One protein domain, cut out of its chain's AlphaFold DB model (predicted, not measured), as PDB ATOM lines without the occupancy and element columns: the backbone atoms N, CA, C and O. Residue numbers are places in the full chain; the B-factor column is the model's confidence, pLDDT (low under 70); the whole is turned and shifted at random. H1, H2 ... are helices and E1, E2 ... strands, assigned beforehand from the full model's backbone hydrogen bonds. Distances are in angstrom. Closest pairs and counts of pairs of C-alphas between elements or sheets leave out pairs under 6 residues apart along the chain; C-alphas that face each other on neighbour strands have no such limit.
ATOM      1  N   ASP A   7      48.022 -20.922  17.162       97.94
ATOM      2  CA  ASP A   7      46.933 -21.308  18.070       97.94
ATOM      3  C   ASP A   7      45.977 -20.152  18.410       97.94
ATOM      4  O   ASP A   7      44.791 -20.370  18.643       97.94
ATOM      5  N   ILE A   8      46.476 -18.909  18.420       97.81
ATOM      6  CA  ILE A   8      45.664 -17.709  18.659       97.81
ATOM      7  C   ILE A   8      45.047 -17.204  17.354       97.81
ATOM      8  O   ILE A   8      43.873 -16.846  17.324       97.81
ATOM      9  N   GLU A   9      45.834 -17.152  16.282       98.38
ATOM     10  CA  GLU A   9      45.420 -16.599  14.989       98.38
ATOM     11  C   GLU A   9      44.378 -17.471  14.281       98.38
ATOM     12  O   GLU A   9      43.515 -16.946  13.579       98.38
ATOM     13  N   THR A  10      44.407 -18.786  14.508       97.94
ATOM     14  CA  THR A  10      43.439 -19.747  13.961       97.94
ATOM     15  C   THR A  10      42.459 -20.265  15.013       97.94
ATOM     16  O   THR A  10      41.827 -21.303  14.809       97.94
ATOM     17  N   MET A  11      42.336 -19.578  16.152       98.44
ATOM     18  CA  MET A  11      41.404 -19.948  17.216       98.44
ATOM     19  C   MET A  11      39.964 -19.942  16.686       98.44
ATOM     20  O   MET A  11      39.529 -18.986  16.037       98.44
ATOM     21  N   ASN A  12      39.200 -21.000  16.972       98.50
ATOM     22  CA  ASN A  12      37.791 -21.037  16.593       98.50
ATOM     23  C   ASN A  12      36.998 -19.945  17.340       98.50
ATOM     24  O   ASN A  12      37.417 -19.414  18.372       98.50
ATOM     25  N   ARG A  13      35.823 -19.591  16.811       98.31
ATOM     26  CA  ARG A  13      35.045 -18.459  17.329       98.31
ATOM     27  C   ARG A  13      34.588 -18.652  18.776       98.31
ATOM     28  O   ARG A  13      34.499 -17.662  19.502       98.31
ATOM     29  N   GLU A  14      34.266 -19.875  19.178       98.12
ATOM     30  CA  GLU A  14      33.768 -20.167  20.523       98.12
ATOM     31  C   GLU A  14      34.868 -19.996  21.568       98.12
ATOM     32  O   GLU A  14      34.672 -19.294  22.560       98.12
ATOM     33  N   ASP A  15      36.052 -20.548  21.312       98.25
ATOM     34  CA  ASP A  15      37.195 -20.418  22.214       98.25
ATOM     35  C   ASP A  15      37.735 -18.988  22.245       98.25
ATOM     36  O   ASP A  15      38.092 -18.487  23.313       98.25
ATOM     37  N   LEU A  16      37.676 -18.268  21.118       98.44
ATOM     38  CA  LEU A  16      38.018 -16.847  21.090       98.44
ATOM     39  C   LEU A  16      37.075 -16.023  21.971       98.44
ATOM     40  O   LEU A  16      37.544 -15.162  22.716       98.44
ATOM     41  N   LYS A  17      35.764 -16.300  21.942       98.00
ATOM     42  CA  LYS A  17      34.791 -15.634  22.825       98.00
ATOM     43  C   LYS A  17      35.065 -15.935  24.300       98.00
ATOM     44  O   LYS A  17      35.007 -15.016  25.114       98.00
ATOM     45  N   LYS A  18      35.412 -17.181  24.647       97.69
ATOM     46  CA  LYS A  18      35.797 -17.556  26.022       97.69
ATOM     47  C   LYS A  18      37.036 -16.784  26.479       97.69
ATOM     48  O   LYS A  18      37.009 -16.167  27.541       97.69
ATOM     49  N   LEU A  19      38.081 -16.743  25.648       98.12
ATOM     50  CA  LEU A  19      39.311 -16.000  25.936       98.12
ATOM     51  C   LEU A  19      39.052 -14.495  26.091       98.12
ATOM     52  O   LEU A  19      39.594 -13.857  26.995       98.12
ATOM     53  N   GLN A  20      38.232 -13.915  25.210       97.88
ATOM     54  CA  GLN A  20      37.838 -12.507  25.285       97.88
ATOM     55  C   GLN A  20      37.095 -12.210  26.584       97.88
ATOM     56  O   GLN A  20      37.415 -11.222  27.240       97.88
ATOM     57  N   PHE A  21      36.152 -13.064  26.979       96.62
ATOM     58  CA  PHE A  21      35.386 -12.881  28.207       96.62
ATOM     59  C   PHE A  21      36.271 -12.982  29.456       96.62
ATOM     60  O   PHE A  21      36.208 -12.116  30.330       96.62
ATOM     61  N   GLU A  22      37.164 -13.974  29.510       95.94
ATOM     62  CA  GLU A  22      38.126 -14.122  30.607       95.94
ATOM     63  C   GLU A  22      39.019 -12.879  30.746       95.94
ATOM     64  O   GLU A  22      39.204 -12.344  31.843       95.94
ATOM     65  N   ARG A  23      39.559 -12.383  29.625       96.62
ATOM     66  CA  ARG A  23      40.407 -11.185  29.619       96.62
ATOM     67  C   ARG A  23      39.622  -9.920  29.936       96.62
ATOM     68  O   ARG A  23      40.157  -9.066  30.634       96.62
ATOM     69  N   LEU A  24      38.375  -9.805  29.483       94.69
ATOM     70  CA  LEU A  24      37.513  -8.668  29.797       94.69
ATOM     71  C   LEU A  24      37.295  -8.546  31.308       94.69
ATOM     72  O   LEU A  24      37.496  -7.464  31.855       94.69
ATOM     73  N   ARG A  25      36.966  -9.649  31.995       92.81
ATOM     74  CA  ARG A  25      36.794  -9.646  33.459       92.81
ATOM     75  C   ARG A  25      38.057  -9.178  34.181       92.81
ATOM     76  O   ARG A  25      37.975  -8.283  35.014       92.81
ATOM     77  N   LYS A  26      39.222  -9.715  33.797       94.19
ATOM     78  CA  LYS A  26      40.526  -9.301  34.351       94.19
ATOM     79  C   LYS A  26      40.820  -7.818  34.103       94.19
ATOM     80  O   LYS A  26      41.328  -7.141  34.990       94.19
ATOM     81  N   THR A  27      40.492  -7.304  32.917       95.81
ATOM     82  CA  THR A  27      40.669  -5.883  32.579       95.81
ATOM     83  C   THR A  27      39.784  -4.982  33.433       95.81
ATOM     84  O   THR A  27      40.260  -3.959  33.911       95.81
ATOM     85  N   ILE A  28      38.520  -5.350  33.652       93.75
ATOM     86  CA  ILE A  28      37.584  -4.566  34.473       93.75
ATOM     87  C   ILE A  28      38.017  -4.570  35.939       93.75
ATOM     88  O   ILE A  28      38.066  -3.515  36.564       93.75
ATOM     89  N   GLU A  29      38.395  -5.734  36.468       93.25
ATOM     90  CA  GLU A  29      38.925  -5.854  37.828       93.25
ATOM     91  C   GLU A  29      40.171  -4.980  38.023       93.25
ATOM     92  O   GLU A  29      40.236  -4.191  38.964       93.25
ATOM     93  N   ALA A  30      41.123  -5.039  37.086       95.25
ATOM     94  CA  ALA A  30      42.308  -4.192  37.125       95.25
ATOM     95  C   ALA A  30      41.956  -2.699  37.013       95.25
ATOM     96  O   ALA A  30      42.471  -1.892  37.786       95.25
ATOM     97  N   ALA A  31      41.064  -2.323  36.092       95.94
ATOM     98  CA  ALA A  31      40.641  -0.938  35.897       95.94
ATOM     99  C   ALA A  31      40.041  -0.338  37.175       95.94
ATOM    100  O   ALA A  31      40.315   0.824  37.476       95.94
ATOM    101  N   GLY A  32      39.312  -1.131  37.968       95.38
ATOM    102  CA  GLY A  32      38.738  -0.709  39.249       95.38
ATOM    103  C   GLY A  32      39.765  -0.211  40.276       95.38
ATOM    104  O   GLY A  32      39.394   0.535  41.181       95.38
ATOM    105  N   ASN A  33      41.050  -0.543  40.109       96.44
ATOM    106  CA  ASN A  33      42.141  -0.018  40.936       96.44
ATOM    107  C   ASN A  33      42.560   1.413  40.560       96.44
ATOM    108  O   ASN A  33      43.274   2.061  41.323       96.44
ATOM    109  N   SER A  34      42.143   1.915  39.394       97.62
ATOM    110  CA  SER A  34      42.427   3.292  38.987       97.62
ATOM    111  C   SER A  34      41.464   4.288  39.648       97.62
ATOM    112  O   SER A  34      40.274   3.988  39.783       97.62
ATOM    113  N   PRO A  35      41.925   5.504  40.004       97.62
ATOM    114  CA  PRO A  35      41.058   6.543  40.559       97.62
ATOM    115  C   PRO A  35      39.826   6.848  39.695       97.62
ATOM    116  O   PRO A  35      38.718   6.962  40.221       97.62
ATOM    117  N   PHE A  36      40.004   6.945  38.373       98.12
ATOM    118  CA  PHE A  36      38.913   7.240  37.446       98.12
ATOM    119  C   PHE A  36      37.865   6.122  37.402       98.12
ATOM    120  O   PHE A  36      36.692   6.370  37.681       98.12
ATOM    121  N   TYR A  37      38.264   4.884  37.089       97.69
ATOM    122  CA  TYR A  37      37.287   3.804  36.930       97.69
ATOM    123  C   TYR A  37      36.704   3.339  38.262       97.69
ATOM    124  O   TYR A  37      35.546   2.944  38.283       97.69
ATOM    125  N   SER A  38      37.427   3.459  39.381       97.31
ATOM    126  CA  SER A  38      36.852   3.234  40.716       97.31
ATOM    127  C   SER A  38      35.621   4.121  40.947       97.31
ATOM    128  O   SER A  38      34.570   3.644  41.387       97.31
ATOM    129  N   LYS A  39      35.710   5.404  40.564       97.69
ATOM    130  CA  LYS A  39      34.586   6.346  40.615       97.69
ATOM    131  C   LYS A  39      33.480   5.970  39.625       97.69
ATOM    132  O   LYS A  39      32.337   5.825  40.045       97.69
ATOM    133  N   VAL A  40      33.817   5.762  38.348       97.38
ATOM    134  CA  VAL A  40      32.838   5.413  37.298       97.38
ATOM    135  C   VAL A  40      32.066   4.147  37.663       97.38
ATOM    136  O   VAL A  40      30.842   4.112  37.550       97.38
ATOM    137  N   PHE A  41      32.758   3.112  38.137       96.81
ATOM    138  CA  PHE A  41      32.129   1.851  38.508       96.81
ATOM    139  C   PHE A  41      31.208   2.012  39.710       96.81
ATOM    140  O   PHE A  41      30.081   1.521  39.675       96.81
ATOM    141  N   LYS A  42      31.623   2.770  40.731       96.19
ATOM    142  CA  LYS A  42      30.775   3.069  41.889       96.19
ATOM    143  C   LYS A  42      29.511   3.841  41.500       96.19
ATOM    144  O   LYS A  42      28.434   3.509  41.981       96.19
ATOM    145  N   GLU A  43      29.632   4.850  40.641       96.75
ATOM    146  CA  GLU A  43      28.507   5.697  40.212       96.75
ATOM    147  C   GLU A  43      27.491   4.946  39.342       96.75
ATOM    148  O   GLU A  43      26.305   5.263  39.381       96.75
ATOM    149  N   ASN A  44      27.936   3.927  38.602       95.31
ATOM    150  CA  ASN A  44      27.091   3.148  37.692       95.31
ATOM    151  C   ASN A  44      26.736   1.750  38.231       95.31
ATOM    152  O   ASN A  44      26.138   0.952  37.513       95.31
ATOM    153  N   GLY A  45      27.113   1.425  39.474       93.06
ATOM    154  CA  GLY A  45      26.851   0.112  40.074       93.06
ATOM    155  C   GLY A  45      27.537  -1.056  39.352       93.06
ATOM    156  O   GLY A  45      27.002  -2.163  39.335       93.06
ATOM    157  N   ILE A  46      28.700  -0.818  38.738       92.50
ATOM    158  CA  ILE A  46      29.474  -1.834  38.012       92.50
ATOM    159  C   ILE A  46      30.358  -2.587  39.009       92.50
ATOM    160  O   ILE A  46      31.131  -1.991  39.757       92.50
ATOM    161  N   THR A  47      30.270  -3.913  38.996       82.94
ATOM    162  CA  THR A  47      31.088  -4.819  39.811       82.94
ATOM    163  C   THR A  47      31.628  -5.955  38.945       82.94
ATOM    164  O   THR A  47      31.225  -6.131  37.794       82.94
ATOM    165  N   ALA A  48      32.527  -6.781  39.484       73.75
ATOM    166  CA  ALA A  48      32.973  -7.985  38.779       73.75
ATOM    167  C   ALA A  48      31.803  -8.927  38.420       73.75
ATOM    168  O   ALA A  48      31.869  -9.631  37.414       73.75
ATOM    169  N   ASP A  49      30.723  -8.897  39.206       81.38
ATOM    170  CA  ASP A  49      29.526  -9.710  38.992       81.38
ATOM    171  C   ASP A  49      28.526  -9.075  38.018       81.38
ATOM    172  O   ASP A  49      27.641  -9.768  37.514       81.38
ATOM    173  N   SER A  50      28.661  -7.783  37.687       83.62
ATOM    174  CA  SER A  50      27.768  -7.138  36.713       83.62
ATOM    175  C   SER A  50      28.034  -7.564  35.261       83.62
ATOM    176  O   SER A  50      27.230  -7.249  34.377       83.62
ATOM    177  N   ILE A  51      29.140  -8.282  35.019       88.81
ATOM    178  CA  ILE A  51      29.632  -8.704  33.701       88.81
ATOM    179  C   ILE A  51      29.673 -10.237  33.636       88.81
ATOM    180  O   ILE A  51      30.607 -10.877  34.119       88.81
ATOM    181  N   GLN A  52      28.644 -10.829  33.033       91.44
ATOM    182  CA  GLN A  52      28.456 -12.282  32.906       91.44
ATOM    183  C   GLN A  52      28.616 -12.771  31.461       91.44
ATOM    184  O   GLN A  52      28.729 -13.969  31.208       91.44
ATOM    185  N   SER A  53      28.664 -11.843  30.510       93.50
ATOM    186  CA  SER A  53      28.858 -12.094  29.087       93.50
ATOM    187  C   SER A  53      29.632 -10.950  28.423       93.50
ATOM    188  O   SER A  53      29.881  -9.908  29.028       93.50
ATOM    189  N   LEU A  54      30.011 -11.132  27.156       94.62
ATOM    190  CA  LEU A  54      30.602 -10.055  26.353       94.62
ATOM    191  C   LEU A  54      29.607  -8.917  26.068       94.62
ATOM    192  O   LEU A  54      30.030  -7.771  25.941       94.62
ATOM    193  N   ASP A  55      28.307  -9.215  26.007       94.69
ATOM    194  CA  ASP A  55      27.267  -8.222  25.706       94.69
ATOM    195  C   ASP A  55      27.074  -7.226  26.863       94.69
ATOM    196  O   ASP A  55      26.713  -6.069  26.646       94.69
ATOM    197  N   ASP A  56      27.422  -7.629  28.088       94.19
ATOM    198  CA  ASP A  56      27.374  -6.769  29.273       94.19
ATOM    199  C   ASP A  56      28.378  -5.608  29.229       94.19
ATOM    200  O   ASP A  56      28.269  -4.680  30.034       94.19
ATOM    201  N   LEU A  57      29.321  -5.606  28.278       92.12
ATOM    202  CA  LEU A  57      30.231  -4.481  28.056       92.12
ATOM    203  C   LEU A  57      29.475  -3.165  27.813       92.12
ATOM    204  O   LEU A  57      29.957  -2.105  28.200       92.12
ATOM    205  N   GLN A  58      28.271  -3.230  27.234       93.94
ATOM    206  CA  GLN A  58      27.423  -2.060  26.975       93.94
ATOM    207  C   GLN A  58      26.946  -1.350  28.253       93.94
ATOM    208  O   GLN A  58      26.500  -0.208  28.183       93.94
ATOM    209  N   LYS A  59      27.042  -1.999  29.422       92.81
ATOM    210  CA  LYS A  59      26.721  -1.388  30.721       92.81
ATOM    211  C   LYS A  59      27.782  -0.383  31.174       92.81
ATOM    212  O   LYS A  59      27.510   0.426  32.055       92.81
ATOM    213  N   ILE A  60      28.993  -0.455  30.617       94.44
ATOM    214  CA  ILE A  60      30.101   0.427  30.980       94.44
ATOM    215  C   ILE A  60      30.022   1.695  30.121       94.44
ATOM    216  O   ILE A  60      30.054   1.588  28.893       94.44
ATOM    217  N   PRO A  61      29.947   2.896  30.725       96.19
ATOM    218  CA  PRO A  61      29.976   4.142  29.972       96.19
ATOM    219  C   PRO A  61      31.244   4.274  29.125       96.19
ATOM    220  O   PRO A  61      32.323   3.805  29.497       96.19
ATOM    221  N   PHE A  62      31.130   4.971  27.998       98.12
ATOM    222  CA  PHE A  62      32.290   5.273  27.169       98.12
ATOM    223  C   PHE A  62      33.295   6.150  27.919       98.12
ATOM    224  O   PHE A  62      32.924   7.094  28.607       98.12
ATOM    225  N   THR A  63      34.582   5.868  27.716       98.00
ATOM    226  CA  THR A  63      35.668   6.767  28.122       98.00
ATOM    227  C   THR A  63      36.004   7.697  26.969       98.00
ATOM    228  O   THR A  63      36.301   7.252  25.858       98.00
ATOM    229  N   THR A  64      35.956   8.996  27.224       96.62
ATOM    230  CA  THR A  64      36.182  10.044  26.231       96.62
ATOM    231  C   THR A  64      37.602  10.602  26.306       96.62
ATOM    232  O   THR A  64      38.375  10.342  27.232       96.62
ATOM    233  N   LYS A  65      37.973  11.423  25.317       92.69
ATOM    234  CA  LYS A  65      39.252  12.145  25.341       92.69
ATOM    235  C   LYS A  65      39.332  13.135  26.505       92.69
ATOM    236  O   LYS A  65      40.424  13.347  27.030       92.69
ATOM    237  N   ASP A  66      38.208  13.723  26.898       94.06
ATOM    238  CA  ASP A  66      38.167  14.698  27.984       94.06
ATOM    239  C   ASP A  66      38.338  14.024  29.344       94.06
ATOM    240  O   ASP A  66      39.053  14.559  30.187       94.06
ATOM    241  N   ASP A  67      37.844  12.794  29.517       96.44
ATOM    242  CA  ASP A  67      38.149  11.987  30.705       96.44
ATOM    243  C   ASP A  67      39.661  11.794  30.874       96.44
ATOM    244  O   ASP A  67      40.202  12.011  31.958       96.44
ATOM    245  N   LEU A  68      40.375  11.471  29.789       95.56
ATOM    246  CA  LEU A  68      41.837  11.329  29.813       95.56
ATOM    247  C   LEU A  68      42.543  12.642  30.191       95.56
ATOM    248  O   LEU A  68      43.524  12.615  30.932       95.56
ATOM    249  N   ARG A  69      42.060  13.789  29.697       92.62
ATOM    250  CA  ARG A  69      42.640  15.116  29.987       92.62
ATOM    251  C   ARG A  69      42.389  15.567  31.426       92.62
ATOM    252  O   ARG A  69      43.292  16.115  32.060       92.62
ATOM    253  N   ASN A  70      41.185  15.319  31.935       95.25
ATOM    254  CA  ASN A  70      40.758  15.700  33.282       95.25
ATOM    255  C   ASN A  70      41.407  14.836  34.371       95.25
ATOM    256  O   ASN A  70      41.470  15.249  35.523       95.25
ATOM    257  N   ASN A  71      41.924  13.661  34.001       96.81
ATOM    258  CA  ASN A  71      42.619  12.733  34.895       96.81
ATOM    259  C   ASN A  71      44.140  12.697  34.652       96.81
ATOM    260  O   ASN A  71      44.826  11.764  35.073       96.81
ATOM    261  N   TYR A  72      44.688  13.706  33.973       95.94
ATOM    262  CA  TYR A  72      46.129  13.855  33.798       95.94
ATOM    263  C   TYR A  72      46.850  14.075  35.150       95.94
ATOM    264  O   TYR A  72      46.331  14.794  36.003       95.94
ATOM    265  N   PRO A  73      48.072  13.541  35.349       95.62
ATOM    266  CA  PRO A  73      48.782  12.636  34.441       95.62
ATOM    267  C   PRO A  73      48.462  11.154  34.669       95.62
ATOM    268  O   PRO A  73      48.625  10.357  33.749       95.62
ATOM    269  N   TYR A  74      48.024  10.772  35.873       97.62
ATOM    270  CA  TYR A  74      48.012   9.371  36.320       97.62
ATOM    271  C   TYR A  74      46.667   8.883  36.871       97.62
ATOM    272  O   TYR A  74      46.598   7.778  37.398       97.62
ATOM    273  N   GLY A  75      45.580   9.647  36.748       97.38
ATOM    274  CA  GLY A  75      44.260   9.243  37.259       97.38
ATOM    275  C   GLY A  75      43.669   8.006  36.564       97.38
ATOM    276  O   GLY A  75      42.747   7.391  37.092       97.38
ATOM    277  N   MET A  76      44.241   7.610  35.421       97.75
ATOM    278  CA  MET A  76      43.921   6.370  34.701       97.75
ATOM    279  C   MET A  76      44.808   5.175  35.098       97.75
ATOM    280  O   MET A  76      44.607   4.073  34.594       97.75
ATOM    281  N   ALA A  77      45.815   5.367  35.955       97.81
ATOM    282  CA  ALA A  77      46.758   4.311  36.311       97.81
ATOM    283  C   ALA A  77      46.075   3.233  37.168       97.81
ATOM    284  O   ALA A  77      45.627   3.507  38.277       97.81
ATOM    285  N   ALA A  78      46.027   2.004  36.653       97.62
ATOM    286  CA  ALA A  78      45.498   0.828  37.349       97.62
ATOM    287  C   ALA A  78      46.567   0.049  38.145       97.62
ATOM    288  O   ALA A  78      46.248  -0.913  38.840       97.62
ATOM    289  N   ILE A  79      47.837   0.453  38.030       97.75
ATOM    290  CA  ILE A  79      48.980  -0.117  38.752       97.75
ATOM    291  C   ILE A  79      49.822   1.005  39.381       97.75
ATOM    292  O   ILE A  79      49.767   2.147  38.909       97.75
ATOM    293  N   PRO A  80      50.623   0.712  40.422       97.69
ATOM    294  CA  PRO A  80      51.553   1.682  40.990       97.69
ATOM    295  C   PRO A  80      52.557   2.206  39.956       97.69
ATOM    296  O   PRO A  80      53.118   1.442  39.178       97.69
ATOM    297  N   ILE A  81      52.874   3.504  40.008       97.69
ATOM    298  CA  ILE A  81      53.818   4.143  39.068       97.69
ATOM    299  C   ILE A  81      55.210   3.497  39.096       97.69
ATOM    300  O   ILE A  81      55.870   3.439  38.065       97.69
ATOM    301  N   LYS A  82      55.638   2.960  40.245       98.06
ATOM    302  CA  LYS A  82      56.901   2.213  40.378       98.06
ATOM    303  C   LYS A  82      56.977   0.956  39.496       98.06
ATOM    304  O   LYS A  82      58.076   0.496  39.213       98.06
ATOM    305  N   ASP A  83      55.829   0.415  39.083       98.44
ATOM    306  CA  ASP A  83      55.723  -0.789  38.254       98.44
ATOM    307  C   ASP A  83      55.566  -0.430  36.755       98.44
ATOM    308  O   ASP A  83      55.543  -1.306  35.886       98.44
ATOM    309  N   CYS A  84      55.497   0.868  36.436       98.50
ATOM    310  CA  CYS A  84      55.524   1.401  35.078       98.50
ATOM    311  C   CYS A  84      56.971   1.645  34.628       98.50
ATOM    312  O   CYS A  84      57.780   2.213  35.357       98.50
ATOM    313  N   VAL A  85      57.284   1.287  33.383       98.62
ATOM    314  CA  VAL A  85      58.627   1.440  32.791       98.62
ATOM    315  C   VAL A  85      58.656   2.382  31.587       98.62
ATOM    316  O   VAL A  85      59.732   2.701  31.081       98.62
ATOM    317  N   ARG A  86      57.495   2.830  31.088       98.62
ATOM    318  CA  ARG A  86      57.416   3.792  29.979       98.62
ATOM    319  C   ARG A  86      56.179   4.670  30.057       98.62
ATOM    320  O   ARG A  86      55.103   4.216  30.442       98.62
ATOM    321  N   ILE A  87      56.357   5.911  29.616       98.44
ATOM    322  CA  ILE A  87      55.295   6.888  29.408       98.44
ATOM    323  C   ILE A  87      55.316   7.327  27.944       98.44
ATOM    324  O   ILE A  87      56.367   7.718  27.438       98.44
ATOM    325  N   HIS A  88      54.159   7.294  27.286       98.12
ATOM    326  CA  HIS A  88      53.922   7.990  26.022       98.12
ATOM    327  C   HIS A  88      52.984   9.173  26.253       98.12
ATOM    328  O   HIS A  88      52.027   9.072  27.020       98.12
ATOM    329  N   SER A  89      53.257  10.293  25.583       95.88
ATOM    330  CA  SER A  89      52.469  11.519  25.713       95.88
ATOM    331  C   SER A  89      52.154  12.129  24.351       95.88
ATOM    332  O   SER A  89      52.995  12.149  23.453       95.88
ATOM    333  N   SER A  90      50.936  12.642  24.192       90.56
ATOM    334  CA  SER A  90      50.572  13.458  23.026       90.56
ATOM    335  C   SER A  90      51.209  14.853  23.090       90.56
ATOM    336  O   SER A  90      51.494  15.349  24.174       90.56
ATOM    337  N   SER A  91      51.319  15.543  21.955       79.94
ATOM    338  CA  SER A  91      51.955  16.866  21.813       79.94
ATOM    339  C   SER A  91      51.264  18.053  22.513       79.94
ATOM    340  O   SER A  91      51.683  19.176  22.275       79.94
ATOM    341  N   GLY A  92      50.226  17.824  23.334       64.06
ATOM    342  CA  GLY A  92      49.289  18.810  23.904       64.06
ATOM    343  C   GLY A  92      49.778  20.263  23.925       64.06
ATOM    344  O   GLY A  92      50.610  20.625  24.749       64.06
ATOM    345  N   THR A  93      49.258  21.093  23.017       63.72
ATOM    346  CA  THR A  93      49.737  22.473  22.822       63.72
ATOM    347  C   THR A  93      48.860  23.537  23.484       63.72
ATOM    348  O   THR A  93      49.300  24.672  23.632       63.72
ATOM    349  N   THR A  94      47.641  23.196  23.909       71.88
ATOM    350  CA  THR A  94      46.688  24.149  24.519       71.88
ATOM    351  C   THR A  94      46.003  23.630  25.789       71.88
ATOM    352  O   THR A  94      45.218  24.350  26.397       71.88
ATOM    353  N   GLY A  95      46.305  22.402  26.226       80.38
ATOM    354  CA  GLY A  95      45.740  21.786  27.430       80.38
ATOM    355  C   GLY A  95      46.512  20.538  27.857       80.38
ATOM    356  O   GLY A  95      47.503  20.178  27.217       80.38
ATOM    357  N   ASN A  96      46.049  19.868  28.919       89.56
ATOM    358  CA  ASN A  96      46.691  18.653  29.428       89.56
ATOM    359  C   ASN A  96      46.848  17.609  28.304       89.56
ATOM    360  O   ASN A  96      45.860  17.273  27.637       89.56
ATOM    361  N   PRO A  97      48.061  17.083  28.066       91.69
ATOM    362  CA  PRO A  97      48.252  16.037  27.077       91.69
ATOM    363  C   PRO A  97      47.628  14.725  27.567       91.69
ATOM    364  O   PRO A  97      47.402  14.509  28.754       91.69
ATOM    365  N   THR A  98      47.368  13.806  26.642       92.88
ATOM    366  CA  THR A  98      47.054  12.424  27.012       92.88
ATOM    367  C   THR A  98      48.330  11.674  27.323       92.88
ATOM    368  O   THR A  98      49.254  11.685  26.511       92.88
ATOM    369  N   VAL A  99      48.320  10.988  28.461       95.75
ATOM    370  CA  VAL A  99      49.400  10.140  28.953       95.75
ATOM    371  C   VAL A  99      48.959   8.682  28.916       95.75
ATOM    372  O   VAL A  99      47.838   8.361  29.308       95.75
ATOM    373  N   VAL A 100      49.848   7.803  28.457       97.56
ATOM    374  CA  VAL A 100      49.687   6.347  28.527       97.56
ATOM    375  C   VAL A 100      50.897   5.763  29.244       97.56
ATOM    376  O   VAL A 100      52.040   6.057  28.888       97.56
ATOM    377  N   LEU A 101      50.631   4.957  30.269       98.31
ATOM    378  CA  LEU A 101      51.631   4.270  31.078       98.31
ATOM    379  C   LEU A 101      51.723   2.809  30.642       98.31
ATOM    380  O   LEU A 101      50.700   2.186  30.363       98.31
ATOM    381  N   HIS A 102      52.933   2.262  30.629       98.75
ATOM    382  CA  HIS A 102      53.170   0.855  30.321       98.75
ATOM    383  C   HIS A 102      54.046   0.212  31.392       98.75
ATOM    384  O   HIS A 102      55.112   0.741  31.724       98.75
ATOM    385  N   SER A 103      53.637  -0.955  31.881       98.81
ATOM    386  CA  SER A 103      54.522  -1.896  32.568       98.81
ATOM    387  C   SER A 103      55.457  -2.592  31.572       98.81
ATOM    388  O   SER A 103      55.257  -2.538  30.354       98.81
ATOM    389  N   ALA A 104      56.476  -3.297  32.072       98.75
ATOM    390  CA  ALA A 104      57.357  -4.097  31.215       98.75
ATOM    391  C   ALA A 104      56.584  -5.173  30.429       98.75
ATOM    392  O   ALA A 104      56.870  -5.418  29.257       98.75
TER     393      ALA A 104
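Overview. This is residues 7 to 104 of the 198 residues of the protein "Phenylacetate--CoA ligase" of Bacteroides faecis (UniProt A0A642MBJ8). A small two-stranded hairpin, E1 and E2, forms one end of a loose, open assembly, and the long helix H1 reaches away to the other end. The short helices H2, H3 and H4 are spread between these ends with few contacts, H4 being the one beside the hairpin. The printed part has 98 residues, in the order H1, H2, H3, H4, E1, E2; the sheet, order E1 - E2, is antiparallel and the class is mixed, helices and strands. It is loose, with a radius of gyration of the C-alphas of 15.7 A and spans of 46 by 34 by 25 A.

Arrangement. E1, residues 84 to 89, and E2, residues 99 to 103, form an antiparallel hairpin at 157 degrees, with N 88 and O 100 within hydrogen-bond range at 2.9 A. H4, residues 65 to 70, has Leu 68 as its closest C-alpha to E2, 7.7 A from that of Val 99. H2, residues 35 to 44, is close to but not clearly touching H1, residues 13 to 31; their closest C-alphas, of Ala 31 and Tyr 37, are 5.9 A apart, and at 71 degrees they are only just about perpendicular. H3, residues 55 to 59, and H1 are near each other, with 5 pairs of C-alphas within 10 A. H1 and E1 are apart. Every O i to N i+4 pair is within hydrogen-bond range in H1, H2 and H4; H3 has 0 of 1, but 2 of 2 O i to N i+3 pairs.

Along the chain. H1 begins at C-alpha 13 (35.045, -18.459, 17.329) and is 26.1 A long. H2 measures 14.7 A, H3 8.5 A, H4 8.8 A and E1 14.1 A. E2, 13.6 A, ends at C-alpha 103 (54.522, -1.896, 32.568).

Size, cuts and confidence. The C-alphas farthest apart, of Asn 12 and Thr 94, are 46.7 A apart. The printed part has no cut. The link from H4 to E1, residues 71 to 83, is long. Residues 92 to 93 have pLDDT under 70.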